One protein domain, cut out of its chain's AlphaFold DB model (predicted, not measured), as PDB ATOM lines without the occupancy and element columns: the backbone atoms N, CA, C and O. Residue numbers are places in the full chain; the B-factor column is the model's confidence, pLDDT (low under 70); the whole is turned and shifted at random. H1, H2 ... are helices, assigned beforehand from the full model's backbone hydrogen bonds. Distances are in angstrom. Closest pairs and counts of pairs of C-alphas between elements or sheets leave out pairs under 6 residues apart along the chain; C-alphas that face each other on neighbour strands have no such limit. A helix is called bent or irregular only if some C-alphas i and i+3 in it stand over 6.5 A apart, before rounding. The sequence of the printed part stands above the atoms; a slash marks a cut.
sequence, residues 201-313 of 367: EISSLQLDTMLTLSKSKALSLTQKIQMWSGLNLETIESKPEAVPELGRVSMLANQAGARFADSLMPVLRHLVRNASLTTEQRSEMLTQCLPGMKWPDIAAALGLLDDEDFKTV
ATOM      1  N   GLU A 201     -39.875  25.328 -16.524       90.81
ATOM      2  CA  GLU A 201     -39.108  26.214 -17.386       90.81
ATOM      3  C   GLU A 201     -39.841  26.405 -18.727       90.81
ATOM      4  O   GLU A 201     -39.952  25.494 -19.543       90.81
ATOM      5  N   ILE A 202     -40.354  27.613 -18.976       90.00
ATOM      6  CA  ILE A 202     -41.171  27.898 -20.168       90.00
ATOM      7  C   ILE A 202     -40.416  27.682 -21.493       90.00
ATOM      8  O   ILE A 202     -41.027  27.344 -22.503       90.00
ATOM      9  N   SER A 203     -39.090  27.856 -21.488       85.38
ATOM     10  CA  SER A 203     -38.202  27.622 -22.636       85.38
ATOM     11  C   SER A 203     -37.968  26.144 -22.940       85.38
ATOM     12  O   SER A 203     -37.528  25.834 -24.043       85.38
ATOM     13  N   SER A 204     -38.258  25.235 -22.004       87.38
ATOM     14  CA  SER A 204     -38.037  23.795 -22.178       87.38
ATOM     15  C   SER A 204     -39.277  23.048 -22.683       87.38
ATOM     16  O   SER A 204     -39.255  21.821 -22.791       87.38
ATOM     17  N   LEU A 205     -40.385  23.753 -22.920       92.00
ATOM     18  CA  LEU A 205     -41.633  23.157 -23.387       92.00
ATOM     19  C   LEU A 205     -41.513  22.680 -24.839       92.00
ATOM     20  O   LEU A 205     -40.804  23.267 -25.652       92.00
ATOM     21  N   GLN A 206     -42.249  21.622 -25.181       92.12
ATOM     22  CA  GLN A 206     -42.351  21.173 -26.569       92.12
ATOM     23  C   GLN A 206     -43.143  22.179 -27.411       92.12
ATOM     24  O   GLN A 206     -44.071  22.823 -26.917       92.12
ATOM     25  N   LEU A 207     -42.830  22.270 -28.707       93.12
ATOM     26  CA  LEU A 207     -43.433  23.264 -29.600       93.12
ATOM     27  C   LEU A 207     -44.970  23.198 -29.646       93.12
ATOM     28  O   LEU A 207     -45.617  24.243 -29.649       93.12
ATOM     29  N   ASP A 208     -45.574  22.006 -29.626       93.88
ATOM     30  CA  ASP A 208     -47.041  21.854 -29.622       93.88
ATOM     31  C   ASP A 208     -47.680  22.418 -28.336       93.88
ATOM     32  O   ASP A 208     -48.714  23.101 -28.373       93.88
ATOM     33  N   THR A 209     -47.021  22.210 -27.196       95.38
ATOM     34  CA  THR A 209     -47.401  22.787 -25.901       95.38
ATOM     35  C   THR A 209     -47.254  24.308 -25.925       95.38
ATOM     36  O   THR A 209     -48.192  25.025 -25.564       95.38
ATOM     37  N   MET A 210     -46.124  24.816 -26.429       95.25
ATOM     38  CA  MET A 210     -45.862  26.255 -26.571       95.25
ATOM     39  C   MET A 210     -46.896  26.937 -27.469       95.25
ATOM     40  O   MET A 210     -47.413  27.997 -27.123       95.25
ATOM     41  N   LEU A 211     -47.246  26.324 -28.601       96.12
ATOM     42  CA  LEU A 211     -48.266  26.819 -29.525       96.12
ATOM     43  C   LEU A 211     -49.627  26.956 -28.845       96.12
ATOM     44  O   LEU A 211     -50.275  28.001 -28.948       96.12
ATOM     45  N   THR A 212     -50.042  25.912 -28.130       96.44
ATOM     46  CA  THR A 212     -51.314  25.894 -27.402       96.44
ATOM     47  C   THR A 212     -51.350  26.996 -26.341       96.44
ATOM     48  O   THR A 212     -52.292  27.791 -26.293       96.44
ATOM     49  N   LEU A 213     -50.283  27.122 -25.547       96.31
ATOM     50  CA  LEU A 213     -50.165  28.156 -24.520       96.31
ATOM     51  C   LEU A 213     -50.091  29.572 -25.111       96.31
ATOM     52  O   LEU A 213     -50.752  30.478 -24.599       96.31
ATOM     53  N   SER A 214     -49.358  29.773 -26.211       96.31
ATOM     54  CA  SER A 214     -49.223  31.072 -26.889       96.31
ATOM     55  C   SER A 214     -50.573  31.599 -27.383       96.31
ATOM     56  O   SER A 214     -50.906  32.775 -27.174       96.31
ATOM     57  N   LYS A 215     -51.388  30.717 -27.977       95.94
ATOM     58  CA  LYS A 215     -52.738  31.031 -28.471       95.94
ATOM     59  C   LYS A 215     -53.730  31.304 -27.331       95.94
ATOM     60  O   LYS A 215     -54.676  32.066 -27.515       95.94
ATOM     61  N   SER A 216     -53.494  30.738 -26.149       95.69
ATOM     62  CA  SER A 216     -54.349  30.920 -24.972       95.69
ATOM     63  C   SER A 216     -54.161  32.274 -24.263       95.69
ATOM     64  O   SER A 216     -53.292  33.093 -24.598       95.69
ATOM     65  N   LYS A 217     -54.983  32.499 -23.230       94.25
ATOM     66  CA  LYS A 217     -54.858  33.623 -22.288       94.25
ATOM     67  C   LYS A 217     -54.006  33.295 -21.054       94.25
ATOM     68  O   LYS A 217     -53.802  34.187 -20.241       94.25
ATOM     69  N   ALA A 218     -53.502  32.065 -20.931       94.94
ATOM     70  CA  ALA A 218     -52.762  31.609 -19.756       94.94
ATOM     71  C   ALA A 218     -51.431  32.357 -19.565       94.94
ATOM     72  O   ALA A 218     -51.058  32.703 -18.449       94.94
ATOM     73  N   LEU A 219     -50.718  32.634 -20.664       95.62
ATOM     74  CA  LEU A 219     -49.429  33.327 -20.622       95.62
ATOM     75  C   LEU A 219     -49.591  34.846 -20.718       95.62
ATOM     76  O   LEU A 219     -50.303  35.352 -21.595       95.62
ATOM     77  N   SER A 220     -48.819  35.582 -19.915       95.19
ATOM     78  CA  SER A 220     -48.602  37.015 -20.139       95.19
ATOM     79  C   SER A 220     -47.820  37.260 -21.439       95.19
ATOM     80  O   SER A 220     -47.132  36.372 -21.946       95.19
ATOM     81  N   LEU A 221     -47.873  38.479 -21.987       96.19
ATOM     82  CA  LEU A 221     -47.096  38.824 -23.187       96.19
ATOM     83  C   LEU A 221     -45.587  38.606 -22.982       96.19
ATOM     84  O   LEU A 221     -44.927  38.055 -23.858       96.19
ATOM     85  N   THR A 222     -45.054  38.974 -21.815       95.00
ATOM     86  CA  THR A 222     -43.643  38.750 -21.464       95.00
ATOM     87  C   THR A 222     -43.288  37.266 -21.497       95.00
ATOM     88  O   THR A 222     -42.269  36.895 -22.075       95.00
ATOM     89  N   GLN A 223     -44.154  36.407 -20.952       95.19
ATOM     90  CA  GLN A 223     -43.964  34.956 -20.998       95.19
ATOM     91  C   GLN A 223     -44.023  34.422 -22.430       95.19
ATOM     92  O   GLN A 223     -43.183  33.610 -22.802       95.19
ATOM     93  N   LYS A 224     -44.945  34.916 -23.269       95.62
ATOM     94  CA  LYS A 224     -44.985  34.548 -24.696       95.62
ATOM     95  C   LYS A 224     -43.670  34.908 -25.385       95.62
ATOM     96  O   LYS A 224     -43.084  34.062 -26.048       95.62
ATOM     97  N   ILE A 225     -43.170  36.127 -25.191       94.81
ATOM     98  CA  ILE A 225     -41.896  36.572 -25.774       94.81
ATOM     99  C   ILE A 225     -40.729  35.688 -25.309       94.81
ATOM    100  O   ILE A 225     -39.939  35.239 -26.142       94.81
ATOM    101  N   GLN A 226     -40.632  35.406 -24.006       93.50
ATOM    102  CA  GLN A 226     -39.587  34.544 -23.444       93.50
ATOM    103  C   GLN A 226     -39.640  33.135 -24.042       93.50
ATOM    104  O   GLN A 226     -38.614  32.614 -24.470       93.50
ATOM    105  N   MET A 227     -40.836  32.553 -24.120       94.25
ATOM    106  CA  MET A 227     -41.076  31.222 -24.669       94.25
ATOM    107  C   MET A 227     -40.563  31.104 -26.111       94.25
ATOM    108  O   MET A 227     -39.807  30.191 -26.423       94.25
ATOM    109  N   TRP A 228     -40.894  32.062 -26.981       93.31
ATOM    110  CA  TRP A 228     -40.446  32.042 -28.381       93.31
ATOM    111  C   TRP A 228     -38.938  32.290 -28.555       93.31
ATOM    112  O   TRP A 228     -38.370  31.874 -29.558       93.31
ATOM    113  N   SER A 229     -38.272  32.933 -27.591       88.00
ATOM    114  CA  SER A 229     -36.879  33.395 -27.726       88.00
ATOM    115  C   SER A 229     -35.821  32.280 -27.755       88.00
ATOM    116  O   SER A 229     -34.685  32.539 -28.165       88.00
ATOM    117  N   GLY A 230     -36.173  31.063 -27.323       81.19
ATOM    118  CA  GLY A 230     -35.280  29.898 -27.302       81.19
ATOM    119  C   GLY A 230     -35.357  29.001 -28.541       81.19
ATOM    120  O   GLY A 230     -34.592  28.045 -28.643       81.19
ATOM    121  N   LEU A 231     -36.271  29.278 -29.477       90.81
ATOM    122  CA  LEU A 231     -36.515  28.397 -30.616       90.81
ATOM    123  C   LEU A 231     -35.614  28.711 -31.810       90.81
ATOM    124  O   LEU A 231     -35.398  29.867 -32.175       90.81
ATOM    125  N   ASN A 232     -35.131  27.652 -32.457       92.44
ATOM    126  CA  ASN A 232     -34.412  27.745 -33.721       92.44
ATOM    127  C   ASN A 232     -35.376  27.682 -34.922       92.44
ATOM    128  O   ASN A 232     -36.552  27.329 -34.790       92.44
ATOM    129  N   LEU A 233     -34.858  28.033 -36.102       94.31
ATOM    130  CA  LEU A 233     -35.635  28.077 -37.341       94.31
ATOM    131  C   LEU A 233     -36.245  26.712 -37.697       94.31
ATOM    132  O   LEU A 233     -37.440  26.643 -37.957       94.31
ATOM    133  N   GLU A 234     -35.452  25.639 -37.637       94.25
ATOM    134  CA  GLU A 234     -35.885  24.274 -37.978       94.25
ATOM    135  C   GLU A 234     -37.074  23.820 -37.123       94.25
ATOM    136  O   GLU A 234     -38.056  23.281 -37.631       94.25
ATOM    137  N   THR A 235     -37.023  24.107 -35.821       93.44
ATOM    138  CA  THR A 235     -38.099  23.778 -34.884       93.44
ATOM    139  C   THR A 235     -39.370  24.527 -35.264       93.44
ATOM    140  O   THR A 235     -40.422  23.909 -35.377       93.44
ATOM    141  N   ILE A 236     -39.288  25.833 -35.532       94.44
ATOM    142  CA  ILE A 236     -40.455  26.633 -35.928       94.44
ATOM    143  C   ILE A 236     -41.033  26.156 -37.267       94.44
ATOM    144  O   ILE A 236     -42.247  26.007 -37.389       94.44
ATOM    145  N   GLU A 237     -40.191  25.873 -38.256       93.62
ATOM    146  CA  GLU A 237     -40.633  25.424 -39.580       93.62
ATOM    147  C   GLU A 237     -41.210  24.004 -39.577       93.62
ATOM    148  O   GLU A 237     -42.033  23.682 -40.435       93.62
ATOM    149  N   SER A 238     -40.874  23.180 -38.578       93.94
ATOM    150  CA  SER A 238     -41.467  21.847 -38.405       93.94
ATOM    151  C   SER A 238     -42.987  21.874 -38.169       93.94
ATOM    152  O   SER A 238     -43.656  20.853 -38.351       93.94
ATOM    153  N   LYS A 239     -43.558  23.028 -37.784       93.88
ATOM    154  CA  LYS A 239     -44.997  23.208 -37.540       93.88
ATOM    155  C   LYS A 239     -45.540  24.415 -38.317       93.88
ATOM    156  O   LYS A 239     -45.283  25.554 -37.927       93.88
ATOM    157  N   PRO A 240     -46.387  24.207 -39.345       90.31
ATOM    158  CA  PRO A 240     -46.910  25.292 -40.186       90.31
ATOM    159  C   PRO A 240     -47.609  26.426 -39.420       90.31
ATOM    160  O   PRO A 240     -47.573  27.582 -39.830       90.31
ATOM    161  N   GLU A 241     -48.235  26.109 -38.288       94.38
ATOM    162  CA  GLU A 241     -48.988  27.063 -37.470       94.38
ATOM    163  C   GLU A 241     -48.109  27.989 -36.612       94.38
ATOM    164  O   GLU A 241     -48.608  28.985 -36.084       94.38
ATOM    165  N   ALA A 242     -46.817  27.682 -36.462       96.62
ATOM    166  CA  ALA A 242     -45.906  28.457 -35.623       96.62
ATOM    167  C   ALA A 242     -45.567  29.822 -36.210       96.62
ATOM    168  O   ALA A 242     -45.518  30.805 -35.473       96.62
ATOM    169  N   VAL A 243     -45.408  29.919 -37.530       96.81
ATOM    170  CA  VAL A 243     -45.052  31.185 -38.179       96.81
ATOM    171  C   VAL A 243     -46.178  32.230 -38.064       96.81
ATOM    172  O   VAL A 243     -45.894  33.348 -37.620       96.81
ATOM    173  N   PRO A 244     -47.458  31.910 -38.356       97.00
ATOM    174  CA  PRO A 244     -48.561  32.846 -38.130       97.00
ATOM    175  C   PRO A 244     -48.728  33.241 -36.659       97.00
ATOM    176  O   PRO A 244     -48.994  34.407 -36.359       97.00
ATOM    177  N   GLU A 245     -48.547  32.298 -35.730       97.38
ATOM    178  CA  GLU A 245     -48.627  32.593 -34.298       97.38
ATOM    179  C   GLU A 245     -47.498  33.532 -33.854       97.38
ATOM    180  O   GLU A 245     -47.755  34.503 -33.142       97.38
ATOM    181  N   LEU A 246     -46.273  33.339 -34.342       96.81
ATOM    182  CA  LEU A 246     -45.155  34.245 -34.080       96.81
ATOM    183  C   LEU A 246     -45.400  35.647 -34.667       96.81
ATOM    184  O   LEU A 246     -45.086  36.657 -34.031       96.81
ATOM    185  N   GLY A 247     -46.039  35.731 -35.838       96.88
ATOM    186  CA  GLY A 247     -46.532  36.991 -36.401       96.88
ATOM    187  C   GLY A 247     -47.573  37.673 -35.504       96.88
ATOM    188  O   GLY A 247     -47.494  38.876 -35.256       96.88
ATOM    189  N   ARG A 248     -48.507  36.905 -34.931       97.44
ATOM    190  CA  ARG A 248     -49.496  37.413 -33.967       97.44
ATOM    191  C   ARG A 248     -48.839  37.902 -32.671       97.44
ATOM    192  O   ARG A 248     -49.222  38.949 -32.154       97.44
ATOM    193  N   VAL A 249     -47.840  37.192 -32.144       97.25
ATOM    194  CA  VAL A 249     -47.088  37.641 -30.957       97.25
ATOM    195  C   VAL A 249     -46.257  38.887 -31.273       97.25
ATOM    196  O   VAL A 249     -46.192  39.783 -30.436       97.25
ATOM    197  N   SER A 250     -45.709  39.012 -32.488       97.62
ATOM    198  CA  SER A 250     -45.020  40.231 -32.949       97.62
ATOM    199  C   SER A 250     -45.938  41.452 -32.912       97.62
ATOM    200  O   SER A 250     -45.544  42.501 -32.405       97.62
ATOM    201  N   MET A 251     -47.183  41.295 -33.369       97.38
ATOM    202  CA  MET A 251     -48.208  42.338 -33.286       97.38
ATOM    203  C   MET A 251     -48.463  42.773 -31.838       97.38
ATOM    204  O   MET A 251     -48.435  43.965 -31.537       97.38
ATOM    205  N   LEU A 252     -48.668  41.816 -30.926       97.31
ATOM    206  CA  LEU A 252     -48.884  42.114 -29.506       97.31
ATOM    207  C   LEU A 252     -47.666  42.798 -28.871       97.31
ATOM    208  O   LEU A 252     -47.821  43.750 -28.108       97.31
ATOM    209  N   ALA A 253     -46.458  42.338 -29.202       97.50
ATOM    210  CA  ALA A 253     -45.214  42.927 -28.726       97.50
ATOM    211  C   ALA A 253     -45.086  44.385 -29.181       97.50
ATOM    212  O   ALA A 253     -44.865  45.267 -28.356       97.50
ATOM    213  N   ASN A 254     -45.319  44.660 -30.466       97.50
ATOM    214  CA  ASN A 254     -45.283  46.011 -31.019       97.50
ATOM    215  C   ASN A 254     -46.326  46.942 -30.381       97.50
ATOM    216  O   ASN A 254     -46.004  48.086 -30.066       97.50
ATOM    217  N   GLN A 255     -47.554  46.465 -30.158       96.38
ATOM    218  CA  GLN A 255     -48.607  47.233 -29.479       96.38
ATOM    219  C   GLN A 255     -48.221  47.604 -28.040       96.38
ATOM    220  O   GLN A 255     -48.545  48.695 -27.580       96.38
ATOM    221  N   ALA A 256     -47.505  46.718 -27.347       96.44
ATOM    222  CA  ALA A 256     -47.031  46.940 -25.985       96.44
ATOM    223  C   ALA A 256     -45.667  47.652 -25.902       96.44
ATOM    224  O   ALA A 256     -45.159  47.856 -24.800       96.44
ATOM    225  N   GLY A 257     -45.037  47.992 -27.034       95.00
ATOM    226  CA  GLY A 257     -43.673  48.532 -27.062       95.00
ATOM    227  C   GLY A 257     -42.593  47.541 -26.597       95.00
ATOM    228  O   GLY A 257     -41.506  47.954 -26.206       95.00
ATOM    229  N   ALA A 258     -42.887  46.240 -26.621       95.94
ATOM    230  CA  ALA A 258     -41.972  45.166 -26.255       95.94
ATOM    231  C   ALA A 258     -41.195  44.635 -27.472       95.94
ATOM    232  O   ALA A 258     -41.596  44.808 -28.628       95.94
ATOM    233  N   ARG A 259     -40.072  43.959 -27.211       93.62
ATOM    234  CA  ARG A 259     -39.195  43.373 -28.236       93.62
ATOM    235  C   ARG A 259     -38.880  41.923 -27.904       93.62
ATOM    236  O   ARG A 259     -38.762  41.580 -26.728       93.62
ATOM    237  N   PHE A 260     -38.735  41.090 -28.931       94.69
ATOM    238  CA  PHE A 260     -38.144  39.764 -28.744       94.69
ATOM    239  C   PHE A 260     -36.652  39.861 -28.426       94.69
ATOM    240  O   PHE A 260     -36.013  40.875 -28.712       94.69
ATOM    241  N   ALA A 261     -36.100  38.792 -27.851       92.19
ATOM    242  CA  ALA A 261     -34.671  38.695 -27.608       92.19
ATOM    243  C   ALA A 261     -33.871  38.710 -28.921       92.19
ATOM    244  O   ALA A 261     -34.317  38.185 -29.947       92.19
ATOM    245  N   ASP A 262     -32.647  39.238 -28.860       90.81
ATOM    246  CA  ASP A 262     -31.740  39.315 -30.011       90.81
ATOM    247  C   ASP A 262     -31.434  37.937 -30.620       90.81
ATOM    248  O   ASP A 262     -31.227  37.826 -31.830       90.81
ATOM    249  N   SER A 263     -31.483  36.875 -29.806       91.00
ATOM    250  CA  SER A 263     -31.312  35.483 -30.240       91.00
ATOM    251  C   SER A 263     -32.339  35.045 -31.287       91.00
ATOM    252  O   SER A 263     -32.012  34.236 -32.153       91.00
ATOM    253  N   LEU A 264     -33.559  35.595 -31.252       92.81
ATOM    254  CA  LEU A 264     -34.640  35.241 -32.177       92.81
ATOM    255  C   LEU A 264     -34.616  36.081 -33.463       92.81
ATOM    256  O   LEU A 264     -35.229  35.708 -34.463       92.81
ATOM    257  N   MET A 265     -33.894  37.207 -33.482       92.56
ATOM    258  CA  MET A 265     -33.878  38.125 -34.627       92.56
ATOM    259  C   MET A 265     -33.466  37.460 -35.949       92.56
ATOM    260  O   MET A 265     -34.142  37.705 -36.950       92.56
ATOM    261  N   PRO A 266     -32.422  36.604 -36.014       92.06
ATOM    262  CA  PRO A 266     -32.073  35.906 -37.253       92.06
ATOM    263  C   PRO A 266     -33.222  35.047 -37.795       92.06
ATOM    264  O   PRO A 266     -33.454  35.022 -39.003       92.06
ATOM    265  N   VAL A 267     -33.979  34.406 -36.901       94.12
ATOM    266  CA  VAL A 267     -35.138  33.580 -37.255       94.12
ATOM    267  C   VAL A 267     -36.274  34.450 -37.793       94.12
ATOM    268  O   VAL A 267     -36.788  34.176 -38.874       94.12
ATOM    269  N   LEU A 268     -36.618  35.554 -37.116       94.31
ATOM    270  CA  LEU A 268     -37.658  36.479 -37.597       94.31
ATOM    271  C   LEU A 268     -37.322  37.068 -38.971       94.31
ATOM    272  O   LEU A 268     -38.199  37.180 -39.825       94.31
ATOM    273  N   ARG A 269     -36.053  37.418 -39.213       92.50
ATOM    274  CA  ARG A 269     -35.596  37.934 -40.515       92.50
ATOM    275  C   ARG A 269     -35.751  36.906 -41.631       92.50
ATOM    276  O   ARG A 269     -36.065  37.288 -42.753       92.50
ATOM    277  N   HIS A 270     -35.556  35.623 -41.335       92.38
ATOM    278  CA  HIS A 270     -35.823  34.552 -42.293       92.38
ATOM    279  C   HIS A 270     -37.331  34.409 -42.552       92.38
ATOM    280  O   HIS A 270     -37.781  34.388 -43.698       92.38
ATOM    281  N   LEU A 271     -38.125  34.379 -41.479       94.56
ATOM    282  CA  LEU A 271     -39.554  34.088 -41.536       94.56
ATOM    283  C   LEU A 271     -40.415  35.238 -42.063       94.56
ATOM    284  O   LEU A 271     -41.515  34.977 -42.536       94.56
ATOM    285  N   VAL A 272     -39.943  36.489 -42.058       94.25
ATOM    286  CA  VAL A 272     -40.734  37.647 -42.526       94.25
ATOM    287  C   VAL A 272     -41.217  37.495 -43.976       94.25
ATOM    288  O   VAL A 272     -42.240  38.051 -44.371       94.25
ATOM    289  N   ARG A 273     -40.517  36.697 -44.789       91.75
ATOM    290  CA  ARG A 273     -40.877  36.425 -46.190       91.75
ATOM    291  C   ARG A 273     -41.708  35.151 -46.368       91.75
ATOM    292  O   ARG A 273     -42.007  34.780 -47.499       91.75
ATOM    293  N   ASN A 274     -42.085  34.486 -45.278       94.06
ATOM    294  CA  ASN A 274     -42.855  33.253 -45.321       94.06
ATOM    295  C   ASN A 274     -44.267  33.507 -45.884       94.06
ATOM    296  O   ASN A 274     -44.928  34.506 -45.566       94.06
ATOM    297  N   ALA A 275     -44.722  32.589 -46.737       92.19
ATOM    298  CA  ALA A 275     -45.998  32.691 -47.439       92.19
ATOM    299  C   ALA A 275     -47.220  32.501 -46.522       92.19
ATOM    300  O   ALA A 275     -48.305  32.955 -46.866       92.19
ATOM    301  N   SER A 276     -47.053  31.864 -45.357       94.12
ATOM    302  CA  SER A 276     -48.139  31.650 -44.385       94.12
ATOM    303  C   SER A 276     -48.555  32.918 -43.632       94.12
ATOM    304  O   SER A 276     -49.627  32.950 -43.030       94.12
ATOM    305  N   LEU A 277     -47.725  33.968 -43.655       94.94
ATOM    306  CA  LEU A 277     -48.022  35.229 -42.986       94.94
ATOM    307  C   LEU A 277     -49.067  36.027 -43.768       94.94
ATOM    308  O   LEU A 277     -48.913  36.286 -44.967       94.94
ATOM    309  N   THR A 278     -50.073  36.522 -43.054       93.81
ATOM    310  CA  THR A 278     -50.901  37.630 -43.545       93.81
ATOM    311  C   THR A 278     -50.059  38.899 -43.685       93.81
ATOM    312  O   THR A 278     -48.998  39.036 -43.069       93.81
ATOM    313  N   THR A 279     -50.537  39.862 -44.468       91.81
ATOM    314  CA  THR A 279     -49.864  41.155 -44.652       91.81
ATOM    315  C   THR A 279     -49.633  41.893 -43.336       91.81
ATOM    316  O   THR A 279     -48.548  42.430 -43.117       91.81
ATOM    317  N   GLU A 280     -50.614  41.880 -42.431       93.56
ATOM    318  CA  GLU A 280     -50.481  42.505 -41.113       93.56
ATOM    319  C   GLU A 280     -49.425  41.788 -40.264       93.56
ATOM    320  O   GLU A 280     -48.494  42.423 -39.778       93.56
ATOM    321  N   GLN A 281     -49.483  40.456 -40.160       96.00
ATOM    322  CA  GLN A 281     -48.471  39.684 -39.427       96.00
ATOM    323  C   GLN A 281     -47.061  39.897 -39.991       96.00
ATOM    324  O   GLN A 281     -46.103  40.007 -39.226       96.00
ATOM    325  N   ARG A 282     -46.928  39.985 -41.320       95.88
ATOM    326  CA  ARG A 282     -45.663  40.287 -41.996       95.88
ATOM    327  C   ARG A 282     -45.143  41.674 -41.629       95.88
ATOM    328  O   ARG A 282     -43.971  41.800 -41.288       95.88
ATOM    329  N   SER A 283     -46.000  42.692 -41.666       95.88
ATOM    330  CA  SER A 283     -45.665  44.069 -41.273       95.88
ATOM    331  C   SER A 283     -45.209  44.155 -39.809       95.88
ATOM    332  O   SER A 283     -44.184  44.766 -39.492       95.88
ATOM    333  N   GLU A 284     -45.918  43.483 -38.902       97.19
ATOM    334  CA  GLU A 284     -45.589  43.470 -37.475       97.19
ATOM    335  C   GLU A 284     -44.287  42.704 -37.190       97.19
ATOM    336  O   GLU A 284     -43.447  43.169 -36.414       97.19
ATOM    337  N   MET A 285     -44.067  41.569 -37.860       96.81
ATOM    338  CA  MET A 285     -42.808  40.826 -37.769       96.81
ATOM    339  C   MET A 285     -41.634  41.638 -38.333       96.81
ATOM    340  O   MET A 285     -40.585  41.707 -37.694       96.81
ATOM    341  N   LEU A 286     -41.823  42.320 -39.470       96.12
ATOM    342  CA  LEU A 286     -40.824  43.227 -40.045       96.12
ATOM    343  C   LEU A 286     -40.461  44.347 -39.064       96.12
ATOM    344  O   LEU A 286     -39.287  44.623 -38.836       96.12
ATOM    345  N   THR A 287     -41.459  44.947 -38.415       96.75
ATOM    346  CA  THR A 287     -41.262  46.000 -37.405       96.75
ATOM    347  C   THR A 287     -40.380  45.531 -36.235       96.75
ATOM    348  O   THR A 287     -39.555  46.294 -35.719       96.75
ATOM    349  N   GLN A 288     -40.501  44.261 -35.829       95.44
ATOM    350  CA  GLN A 288     -39.656  43.661 -34.792       95.44
ATOM    351  C   GLN A 288     -38.212  43.444 -35.255       95.44
ATOM    352  O   GLN A 288     -37.294  43.679 -34.476       95.44
ATOM    353  N   CYS A 289     -37.976  43.046 -36.506       93.38
ATOM    354  CA  CYS A 289     -36.631  42.709 -36.975       93.38
ATOM    355  C   CYS A 289     -35.880  43.843 -37.691       93.38
ATOM    356  O   CYS A 289     -34.688  43.673 -37.952       93.38
ATOM    357  N   LEU A 290     -36.534  44.987 -37.951       91.94
ATOM    358  CA  LEU A 290     -35.951  46.166 -38.611       91.94
ATOM    359  C   LEU A 290     -34.568  46.566 -38.062       91.94
ATOM    360  O   LEU A 290     -33.648  46.715 -38.872       91.94
ATOM    361  N   PRO A 291     -34.358  46.682 -36.735       87.56
ATOM    362  CA  PRO A 291     -33.034  46.947 -36.195       87.56
ATOM    363  C   PRO A 291     -32.030  45.869 -36.590       87.56
ATOM    364  O   PRO A 291     -32.195  44.671 -36.331       87.56
ATOM    365  N   GLY A 292     -30.964  46.311 -37.250       79.25
ATOM    366  CA  GLY A 292     -29.899  45.445 -37.747       79.25
ATOM    367  C   GLY A 292     -30.210  44.701 -39.051       79.25
ATOM    368  O   GLY A 292     -29.388  43.885 -39.467       79.25
ATOM    369  N   MET A 293     -31.346  44.953 -39.717       88.19
ATOM    370  CA  MET A 293     -31.547  44.495 -41.098       88.19
ATOM    371  C   MET A 293     -30.837  45.407 -42.100       88.19
ATOM    372  O   MET A 293     -30.759  46.622 -41.931       88.19
ATOM    373  N   LYS A 294     -30.338  44.819 -43.191       87.81
ATOM    374  CA  LYS A 294     -29.801  45.584 -44.319       87.81
ATOM    375  C   LYS A 294     -30.929  45.982 -45.264       87.81
ATOM    376  O   LYS A 294     -31.918  45.266 -45.411       87.81
ATOM    377  N   TRP A 295     -30.745  47.102 -45.962       89.94
ATOM    378  CA  TRP A 295     -31.754  47.639 -46.875       89.94
ATOM    379  C   TRP A 295     -32.289  46.630 -47.914       89.94
ATOM    380  O   TRP A 295     -33.506  46.587 -48.086       89.94
ATOM    381  N   PRO A 296     -31.468  45.785 -48.574       89.12
ATOM    382  CA  PRO A 296     -31.985  44.805 -49.533       89.12
ATOM    383  C   PRO A 296     -33.008  43.831 -48.931       89.12
ATOM    384  O   PRO A 296     -34.010  43.525 -49.576       89.12
ATOM    385  N   ASP A 297     -32.795  43.395 -47.688       88.62
ATOM    386  CA  ASP A 297     -33.702  42.476 -46.998       88.62
ATOM    387  C   ASP A 297     -35.003  43.182 -46.596       88.62
ATOM    388  O   ASP A 297     -36.091  42.622 -46.740       88.62
ATOM    389  N   ILE A 298     -34.895  44.442 -46.159       91.38
ATOM    390  CA  ILE A 298     -36.046  45.295 -45.841       91.38
ATOM    391  C   ILE A 298     -36.883  45.527 -47.099       91.38
ATOM    392  O   ILE A 298     -38.085  45.282 -47.085       91.38
ATOM    393  N   ALA A 299     -36.258  45.940 -48.203       91.19
ATOM    394  CA  ALA A 299     -36.937  46.175 -49.475       91.19
ATOM    395  C   ALA A 299     -37.639  44.907 -49.988       91.19
ATOM    396  O   ALA A 299     -38.779  44.973 -50.444       91.19
ATOM    397  N   ALA A 300     -36.997  43.741 -49.856       90.25
ATOM    398  CA  ALA A 300     -37.601  42.466 -50.227       90.25
ATOM    399  C   ALA A 300     -38.826  42.110 -49.365       90.25
ATOM    400  O   ALA A 300     -39.794  41.566 -49.893       90.25
ATOM    401  N   ALA A 301     -38.808  42.415 -48.063       90.81
ATOM    402  CA  ALA A 301     -39.949  42.201 -47.171       90.81
ATOM    403  C   ALA A 301     -41.092  43.198 -47.432       90.81
ATOM    404  O   ALA A 301     -42.253  42.795 -47.479       90.81
ATOM    405  N   LEU A 302     -40.770  44.476 -47.670       93.06
ATOM    406  CA  LEU A 302     -41.736  45.515 -48.046       93.06
ATOM    407  C   LEU A 302     -42.453  45.185 -49.362       93.06
ATOM    408  O   LEU A 302     -43.656  45.405 -49.479       93.06
ATOM    409  N   GLY A 303     -41.739  44.588 -50.323       91.75
ATOM    410  CA  GLY A 303     -42.297  44.135 -51.600       91.75
ATOM    411  C   GLY A 303     -43.414  43.086 -51.482       91.75
ATOM    412  O   GLY A 303     -44.157  42.878 -52.440       91.75
ATOM    413  N   LEU A 304     -43.543  42.437 -50.319       90.81
ATOM    414  CA  LEU A 304     -44.551  41.416 -50.018       90.81
ATOM    415  C   LEU A 304     -45.740  41.960 -49.206       90.81
ATOM    416  O   LEU A 304     -46.547  41.174 -48.704       90.81
ATOM    417  N   LEU A 305     -45.829  43.278 -49.010       92.06
ATOM    418  CA  LEU A 305     -46.972  43.925 -48.368       92.06
ATOM    419  C   LEU A 305     -48.032  44.328 -49.409       92.06
ATOM    420  O   LEU A 305     -47.719  44.551 -50.579       92.06
ATOM    421  N   ASP A 306     -49.289  44.452 -48.974       87.19
ATOM    422  CA  ASP A 306     -50.424  44.786 -49.857       87.19
ATOM    423  C   ASP A 306     -50.458  46.253 -50.298       87.19
ATOM    424  O   ASP A 306     -51.217  46.615 -51.197       87.19
ATOM    425  N   ASP A 307     -49.706  47.131 -49.636       86.38
ATOM    426  CA  ASP A 307     -49.646  48.537 -50.022       86.38
ATOM    427  C   ASP A 307     -48.638  48.714 -51.164       86.38
ATOM    428  O   ASP A 307     -47.441  48.475 -50.987       86.38
ATOM    429  N   GLU A 308     -49.117  49.111 -52.346       85.25
ATOM    430  CA  GLU A 308     -48.281  49.270 -53.544       85.25
ATOM    431  C   GLU A 308     -47.119  50.241 -53.311       85.25
ATOM    432  O   GLU A 308     -46.003  50.008 -53.778       85.25
ATOM    433  N   ASP A 309     -47.336  51.285 -52.511       88.44
ATOM    434  CA  ASP A 309     -46.309  52.282 -52.240       88.44
ATOM    435  C   ASP A 309     -45.159  51.715 -51.391       88.44
ATOM    436  O   ASP A 309     -44.015  52.145 -51.575       88.44
ATOM    437  N   PHE A 310     -45.391  50.684 -50.560       92.25
ATOM    438  CA  PHE A 310     -44.298  49.967 -49.886       92.25
ATOM    439  C   PHE A 310     -43.377  49.243 -50.877       92.25
ATOM    440  O   PHE A 310     -42.167  49.179 -50.656       92.25
ATOM    441  N   LYS A 311     -43.910  48.757 -52.003       89.88
ATOM    442  CA  LYS A 311     -43.128  48.053 -53.035       89.88
ATOM    443  C   LYS A 311     -42.197  48.987 -53.806       89.88
ATOM    444  O   LYS A 311     -41.226  48.539 -54.411       89.88
ATOM    445  N   THR A 312     -42.481  50.290 -53.787       87.81
ATOM    446  CA  THR A 312     -41.703  51.304 -54.515       87.81
ATOM    447  C   THR A 312     -40.605  51.959 -53.676       87.81
ATOM    448  O   THR A 312     -39.768  52.686 -54.224       87.81
ATOM    449  N   VAL A 313     -40.576  51.711 -52.358       87.88
ATOM    450  CA  VAL A 313     -39.617  52.353 -51.452       87.88
ATOM    451  C   VAL A 313     -38.199  52.059 -51.930       87.88
ATOM    452  O   VAL A 313     -37.778  50.911 -52.045       87.88
TER     453      VAL A 313
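Overview. This is residues 201 to 313 of the 367 residues of an uncharacterized protein of Pseudomonas amygdali pv. lachrymans (UniProt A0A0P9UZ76). What does one see first? The chain steps through an elongated stack of short helices: H1 and H2 lie at one end, H4 and H6 cross steeply in the middle, and H7 and then H8 make the other end. H5 folds back on H6 as a helical hairpin, and the short H3 meets the first residues of H4 at a corner. What is it made of? The printed part has 113 residues with eight named helices, H1 to H8 in order along the chain, and no named strand, and its class is all helix. How spread out is it? It is compact, with a radius of gyration of the C-alphas of 13.7 A, and spans 44 by 28 by 23 A.

Arrangement. What do the first helices meet? H1, residues 207 to 215, touches the hub H4, residues 242 to 255, at Leu 211 and Ala 242, whose C-alphas are the closest at 6.7 A; H4 takes part with residues 242 to 245 alone. H2, residues 221 to 228, touches H4 at a shallow tilt of 34 degrees, only just short of steep, opposite ways, with the C-alphas of Leu 221 and Ala 253 closest at 7.1 A. H3, residues 233 to 237, and H4 only just touch, only at the corner by their link, with 3 pairs of C-alphas within 8 A, the closest being Ile 236 and Ala 242 at 5.8 A. What follows H4? H6, residues 279 to 289, touches H4 at a steep tilt of 69.7 degrees, only just short of about perpendicular, with the C-alphas of Gly 247 and Gln 281 closest at 4.5 A. H5, residues 262 to 271, forms a helical hairpin with H6, the closest C-alphas being those of Met 265 and Cys 289, 5.8 A apart. What lies at the last residues? H7, residues 295 to 302, forms a helical hairpin with H6, at a shallow tilt of 25 degrees, with the C-alphas of Leu 286 and Ala 301 closest at 7.3 A. H8, residues 308 to 312, and H7 only just touch, with 3 pairs of C-alphas within 8 A, the closest being Leu 302 and Phe 310 at 5.5 A. How do the helix backbones run? In H1, H2, H3, H4, H6 and H7 every O i to N i+4 pair is within hydrogen-bond range; H5 has 4 of 6, and H8 has 0 of 1 but 2 of 2 O i to N i+3 pairs.

Along the chain. Where does the first helix begin and the last one end? C-alpha 207 of H1 is at (-43.433, 23.264, -29.600), and C-alpha 312 of H8 is at (-41.703, 51.304, -54.515). How long are the longer helices? From first to last C-alpha H4 measures 19.9 A, H6 15.4 A, H5 14.9 A and H1 12.2 A. Is any helix uneven? H5 is irregular: C-alphas 263 and 266 are 7.1 A apart.

Size, cuts and confidence. How far does it reach? The two C-alphas farthest apart are those of Glu 201 and Thr 312, at 44.9 A. Is anything missing, or any link long? The printed part has no cut, and no link is long. Is confidence low anywhere? No printed residue is under 70, and the mean pLDDT of the printed part is 93.1.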